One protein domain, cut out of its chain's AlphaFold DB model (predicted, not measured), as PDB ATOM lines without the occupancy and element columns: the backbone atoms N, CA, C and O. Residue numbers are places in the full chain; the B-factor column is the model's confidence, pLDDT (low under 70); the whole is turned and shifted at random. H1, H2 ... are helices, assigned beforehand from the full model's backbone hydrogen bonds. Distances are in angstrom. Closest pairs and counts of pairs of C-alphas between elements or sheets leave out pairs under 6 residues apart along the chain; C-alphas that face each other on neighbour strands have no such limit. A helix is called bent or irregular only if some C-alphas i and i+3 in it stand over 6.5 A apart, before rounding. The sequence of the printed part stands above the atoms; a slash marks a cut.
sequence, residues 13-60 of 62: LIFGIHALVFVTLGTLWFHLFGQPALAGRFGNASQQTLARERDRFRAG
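Overview. This is residues 13 to 60 of the 62 residues of an uncharacterized protein of Rhodopirellula maiorica SM1 (UniProt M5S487). A long helix, H1, and a shorter one, H2, sit toward the two ends of a drawn-out printed part, with a coiling loop of residues 34 to 46 in the middle; the helices are apart, and no core forms between them. The printed part has 48 residues with two named helices, H1 then H2, and no named strand; its class is all helix. It is extended, with a radius of gyration of the C-alphas of 19.0 A, and spans 61 by 18 by 10 A.

Arrangement. H1, residues 13 to 33, stands free over residues 13 to 25 and 27 to 33. A long link of 13 residues, 34 to 46, joins it to H2, residues 47 to 58. H1 and H2 are apart, with no C-alpha of the one within 8 A of the other. Residues 54 to 60, of which 54 to 58 belong to H2, stand free. In H1 and H2 every O i to N i+4 pair is within hydrogen-bond range.

Along the chain. H1 begins at C-alpha 13, at (297.676, 196.972, 175.139), and ends at C-alpha 33, at (273.466, 198.250, 192.238), 29.7 A from first to last C-alpha. H2 runs from Gln 47 to Arg 58, 16.3 A, and ends at C-alpha 58, at (252.403, 168.122, 199.672). Neither helix is bent.

Size, cuts and confidence. The two C-alphas farthest apart, those of Leu 13 and Ala 59, are 61.1 A apart. The outline is only just a rod, with spans of 61 by 18 by 10 A. The printed part has no cut. The C-alphas of residues 34 to 46 lie 2 to 14 A from the mean of the C-alphas. The mean pLDDT of the printed part is 75.9, and residues 34 to 49 and residue 60 are under 70 in this predicted model.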
ATOM      1  N   LEU A  13     297.517 196.517 173.755       84.81
ATOM      2  CA  LEU A  13     297.676 196.972 175.139       84.81
ATOM      3  C   LEU A  13     296.602 197.994 175.541       84.81
ATOM      4  O   LEU A  13     296.031 197.894 176.624       84.81
ATOM      5  N   ILE A  14     296.280 198.940 174.655       85.31
ATOM      6  CA  ILE A  14     295.211 199.919 174.882       85.31
ATOM      7  C   ILE A  14     293.871 199.190 174.962       85.31
ATOM      8  O   ILE A  14     293.115 199.422 175.903       85.31
ATOM      9  N   PHE A  15     293.603 198.264 174.037       86.62
ATOM     10  CA  PHE A  15     292.406 197.422 174.088       86.62
ATOM     11  C   PHE A  15     292.311 196.640 175.409       86.62
ATOM     12  O   PHE A  15     291.266 196.655 176.056       86.62
ATOM     13  N   GLY A  16     293.413 196.032 175.856       86.94
ATOM     14  CA  GLY A  16     293.478 195.296 177.120       86.94
ATOM     15  C   GLY A  16     293.159 196.167 178.337       86.94
ATOM     16  O   GLY A  16     292.381 195.754 179.197       86.94
ATOM     17  N   ILE A  17     293.686 197.397 178.385       93.25
ATOM     18  CA  ILE A  17     293.354 198.366 179.442       93.25
ATOM     19  C   ILE A  17     291.857 198.694 179.422       93.25
ATOM     20  O   ILE A  17     291.216 198.677 180.472       93.25
ATOM     21  N   HIS A  18     291.278 198.947 178.246       91.75
ATOM     22  CA  HIS A  18     289.852 199.264 178.132       91.75
ATOM     23  C   HIS A  18     288.972 198.086 178.563       91.75
ATOM     24  O   HIS A  18     288.019 198.285 179.315       91.75
ATOM     25  N   ALA A  19     289.315 196.862 178.154       90.44
ATOM     26  CA  ALA A  19     288.604 195.656 178.567       90.44
ATOM     27  C   ALA A  19     288.666 195.459 180.089       90.44
ATOM     28  O   ALA A  19     287.644 195.190 180.723       90.44
ATOM     29  N   LEU A  20     289.840 195.659 180.696       94.00
ATOM     30  CA  LEU A  20     290.019 195.552 182.142       94.00
ATOM     31  C   LEU A  20     289.183 196.594 182.897       94.00
ATOM     32  O   LEU A  20     288.469 196.248 183.841       94.00
ATOM     33  N   VAL A  21     289.232 197.860 182.476       95.81
ATOM     34  CA  VAL A  21     288.437 198.941 183.080       95.81
ATOM     35  C   VAL A  21     286.940 198.657 182.939       95.81
ATOM     36  O   VAL A  21     286.194 198.782 183.908       95.81
ATOM     37  N   PHE A  22     286.496 198.203 181.767       94.00
ATOM     38  CA  PHE A  22     285.096 197.859 181.533       94.00
ATOM     39  C   PHE A  22     284.614 196.724 182.451       94.00
ATOM     40  O   PHE A  22     283.574 196.853 183.097       94.00
ATOM     41  N   VAL A  23     285.385 195.638 182.570       93.00
ATOM     42  CA  VAL A  23     285.035 194.492 183.428       93.00
ATOM     43  C   VAL A  23     285.031 194.885 184.902       93.00
ATOM     44  O   VAL A  23     284.101 194.532 185.626       93.00
ATOM     45  N   THR A  24     286.039 195.628 185.359       94.38
ATOM     46  CA  THR A  24     286.149 196.046 186.768       94.38
ATOM     47  C   THR A  24     285.028 196.994 187.176       94.38
ATOM     48  O   THR A  24     284.370 196.749 188.188       94.38
ATOM     49  N   LEU A  25     284.745 198.023 186.374       93.56
ATOM     50  CA  LEU A  25     283.650 198.955 186.644       93.56
ATOM     51  C   LEU A  25     282.285 198.278 186.525       93.56
ATOM     52  O   LEU A  25     281.436 198.487 187.387       93.56
ATOM     53  N   GLY A  26     282.083 197.432 185.512       86.19
ATOM     54  CA  GLY A  26     280.847 196.664 185.354       86.19
ATOM     55  C   GLY A  26     280.603 195.721 186.532       86.19
ATOM     56  O   GLY A  26     279.492 195.657 187.057       86.19
ATOM     57  N   THR A  27     281.654 195.052 187.011       88.19
ATOM     58  CA  THR A  27     281.587 194.177 188.189       88.19
ATOM     59  C   THR A  27     281.284 194.976 189.451       88.19
ATOM     60  O   THR A  27     280.394 194.590 190.206       88.19
ATOM     61  N   LEU A  28     281.975 196.097 189.679       89.75
ATOM     62  CA  LEU A  28     281.738 196.961 190.837       89.75
ATOM     63  C   LEU A  28     280.305 197.507 190.839       89.75
ATOM     64  O   LEU A  28     279.610 197.417 191.849       89.75
ATOM     65  N   TRP A  29     279.841 198.011 189.695       87.75
ATOM     66  CA  TRP A  29     278.470 198.481 189.521       87.75
ATOM     67  C   TRP A  29     277.454 197.374 189.808       87.75
ATOM     68  O   TRP A  29     276.495 197.594 190.544       87.75
ATOM     69  N   PHE A  30     277.680 196.166 189.286       82.25
ATOM     70  CA  PHE A  30     276.812 195.019 189.542       82.25
ATOM     71  C   PHE A  30     276.787 194.612 191.023       82.25
ATOM     72  O   PHE A  30     275.732 194.259 191.529       82.25
ATOM     73  N   HIS A  31     277.899 194.702 191.750       82.69
ATOM     74  CA  HIS A  31     277.900 194.394 193.185       82.69
ATOM     75  C   HIS A  31     277.157 195.447 194.020       82.69
ATOM     76  O   HIS A  31     276.530 195.098 195.017       82.69
ATOM     77  N   LEU A  32     277.239 196.724 193.635       83.25
ATOM     78  CA  LEU A  32     276.621 197.827 194.379       83.25
ATOM     79  C   LEU A  32     275.136 198.014 194.048       83.25
ATOM     80  O   LEU A  32     274.328 198.285 194.934       83.25
ATOM     81  N   PHE A  33     274.785 197.894 192.770       80.69
ATOM     82  CA  PHE A  33     273.466 198.250 192.238       80.69
ATOM     83  C   PHE A  33     272.810 197.122 191.453       80.69
ATOM     84  O   PHE A  33     271.611 197.182 191.172       80.69
ATOM     85  N   GLY A  34     273.577 196.106 191.064       65.88
ATOM     86  CA  GLY A  34     273.021 194.938 190.412       65.88
ATOM     87  C   GLY A  34     272.125 194.214 191.398       65.88
ATOM     88  O   GLY A  34     272.561 193.740 192.442       65.88
ATOM     89  N   GLN A  35     270.849 194.103 191.052       63.91
ATOM     90  CA  GLN A  35     270.066 193.015 191.596       63.91
ATOM     91  C   GLN A  35     270.572 191.755 190.899       63.91
ATOM     92  O   GLN A  35     270.535 191.712 189.664       63.91
ATOM     93  N   PRO A  36     271.079 190.748 191.636       60.19
ATOM     94  CA  PRO A  36     271.400 189.469 191.032       60.19
ATOM     95  C   PRO A  36     270.238 189.049 190.131       60.19
ATOM     96  O   PRO A  36     269.083 189.186 190.533       60.19
ATOM     97  N   ALA A  37     270.506 188.514 188.937       55.38
ATOM     98  CA  ALA A  37     269.448 188.002 188.051       55.38
ATOM     99  C   ALA A  37     268.551 186.947 188.748       55.38
ATOM    100  O   ALA A  37     267.456 186.635 188.300       55.38
ATOM    101  N   LEU A  38     269.032 186.441 189.886       51.09
ATOM    102  CA  LEU A  38     268.394 185.525 190.815       51.09
ATOM    103  C   LEU A  38     267.812 186.207 192.080       51.09
ATOM    104  O   LEU A  38     266.957 185.637 192.738       51.09
ATOM    105  N   ALA A  39     268.150 187.449 192.420       50.75
ATOM    106  CA  ALA A  39     267.543 188.160 193.553       50.75
ATOM    107  C   ALA A  39     266.087 188.594 193.298       50.75
ATOM    108  O   ALA A  39     265.363 188.893 194.246       50.75
ATOM    109  N   GLY A  40     265.638 188.581 192.039       54.38
ATOM    110  CA  GLY A  40     264.243 188.771 191.645       54.38
ATOM    111  C   GLY A  40     263.580 187.461 191.199       54.38
ATOM    112  O   GLY A  40     264.039 186.800 190.275       54.38
ATOM    113  N   ARG A  41     262.475 187.110 191.868       51.22
ATOM    114  CA  ARG A  41     261.493 186.019 191.639       51.22
ATOM    115  C   ARG A  41     261.967 184.551 191.541       51.22
ATOM    116  O   ARG A  41     261.142 183.704 191.861       51.22
ATOM    117  N   PHE A  42     263.222 184.221 191.204       51.88
ATOM    118  CA  PHE A  42     263.659 182.809 191.057       51.88
ATOM    119  C   PHE A  42     265.040 182.420 191.617       51.88
ATOM    120  O   PHE A  42     265.539 181.347 191.297       51.88
ATOM    121  N   GLY A  43     265.672 183.201 192.492       49.00
ATOM    122  CA  GLY A  43     266.966 182.764 193.046       49.00
ATOM    123  C   GLY A  43     267.424 183.407 194.351       49.00
ATOM    124  O   GLY A  43     268.606 183.446 194.667       49.00
ATOM    125  N   ASN A  44     266.457 183.821 195.150       50.91
ATOM    126  CA  ASN A  44     266.486 183.601 196.584       50.91
ATOM    127  C   ASN A  44     265.022 183.414 196.953       50.91
ATOM    128  O   ASN A  44     264.327 184.368 197.300       50.91
ATOM    129  N   ALA A  45     264.495 182.204 196.744       54.19
ATOM    130  CA  ALA A  45     263.176 181.891 197.260       54.19
ATOM    131  C   ALA A  45     263.255 182.141 198.769       54.19
ATOM    132  O   ALA A  45     263.979 181.444 199.479       54.19
ATOM    133  N   SER A  46     262.588 183.198 199.242       63.16
ATOM    134  CA  SER A  46     262.502 183.467 200.671       63.16
ATOM    135  C   SER A  46     262.044 182.175 201.351       63.16
ATOM    136  O   SER A  46     261.307 181.387 200.753       63.16
ATOM    137  N   GLN A  47     262.469 181.924 202.590       64.19
ATOM    138  CA  GLN A  47     262.041 180.731 203.340       64.19
ATOM    139  C   GLN A  47     260.513 180.533 203.274       64.19
ATOM    140  O   GLN A  47     260.019 179.411 203.226       64.19
ATOM    141  N   GLN A  48     259.769 181.636 203.173       66.31
ATOM    142  CA  GLN A  48     258.325 181.663 202.982       66.31
ATOM    143  C   GLN A  48     257.863 181.168 201.596       66.31
ATOM    144  O   GLN A  48     256.889 180.423 201.520       66.31
ATOM    145  N   THR A  49     258.549 181.530 200.507       68.00
ATOM    146  CA  THR A  49     258.286 180.989 199.162       68.00
ATOM    147  C   THR A  49     258.618 179.499 199.095       68.00
ATOM    148  O   THR A  49     257.814 178.727 198.585       68.00
ATOM    149  N   LEU A  50     259.743 179.068 199.681       72.56
ATOM    150  CA  LEU A  50     260.097 177.642 199.758       72.56
ATOM    151  C   LEU A  50     259.074 176.841 200.573       72.56
ATOM    152  O   LEU A  50     258.703 175.736 200.180       72.56
ATOM    153  N   ALA A  51     258.590 177.400 201.686       77.56
ATOM    154  CA  ALA A  51     257.527 176.788 202.475       77.56
ATOM    155  C   ALA A  51     256.225 176.671 201.670       77.56
ATOM    156  O   ALA A  51     255.628 175.598 201.646       77.56
ATOM    157  N   ARG A  52     255.838 177.726 200.941       77.31
ATOM    158  CA  ARG A  52     254.637 177.728 200.093       77.31
ATOM    159  C   ARG A  52     254.711 176.692 198.969       77.31
ATOM    160  O   ARG A  52     253.741 175.970 198.760       77.31
ATOM    161  N   GLU A  53     255.840 176.597 198.271       77.69
ATOM    162  CA  GLU A  53     256.040 175.590 197.218       77.69
ATOM    163  C   GLU A  53     256.037 174.165 197.795       77.69
ATOM    164  O   GLU A  53     255.399 173.266 197.247       77.69
ATOM    165  N   ARG A  54     256.668 173.956 198.960       80.19
ATOM    166  CA  ARG A  54     256.656 172.659 199.655       80.19
ATOM    167  C   ARG A  54     255.248 172.234 200.066       80.19
ATOM    168  O   ARG A  54     254.908 171.059 199.943       80.19
ATOM    169  N   ASP A  55     254.442 173.168 200.558       82.88
ATOM    170  CA  ASP A  55     253.068 172.885 200.966       82.88
ATOM    171  C   ASP A  55     252.172 172.613 199.748       82.88
ATOM    172  O   ASP A  55     251.355 171.695 199.792       82.88
ATOM    173  N   ARG A  56     252.393 173.313 198.624       79.69
ATOM    174  CA  ARG A  56     251.714 173.042 197.345       79.69
ATOM    175  C   ARG A  56     252.013 171.635 196.824       79.69
ATOM    176  O   ARG A  56     251.086 170.904 196.479       79.69
ATOM    177  N   PHE A  57     253.282 171.224 196.873       80.50
ATOM    178  CA  PHE A  57     253.709 169.878 196.480       80.50
ATOM    179  C   PHE A  57     253.106 168.790 197.386       80.50
ATOM    180  O   PHE A  57     252.669 167.747 196.909       80.50
ATOM    181  N   ARG A  58     253.028 169.042 198.701       81.44
ATOM    182  CA  ARG A  58     252.403 168.122 199.672       81.44
ATOM    183  C   ARG A  58     250.888 168.017 199.514       81.44
ATOM    184  O   ARG A  58     250.336 166.953 199.766       81.44
ATOM    185  N   ALA A  59     250.227 169.099 199.107       82.25
ATOM    186  CA  ALA A  59     248.789 169.125 198.859       82.25
ATOM    187  C   ALA A  59     248.386 168.458 197.527       82.25
ATOM    188  O   ALA A  59     247.195 168.339 197.254       82.25
ATOM    189  N   GLY A  60     249.352 168.035 196.699       66.44
ATOM    190  CA  GLY A  60     249.086 167.397 195.406       66.44
ATOM    191  C   GLY A  60     248.440 168.328 194.376       66.44
ATOM    192  O   GLY A  60     247.835 167.853 193.418       66.44
TER     193      GLY A  60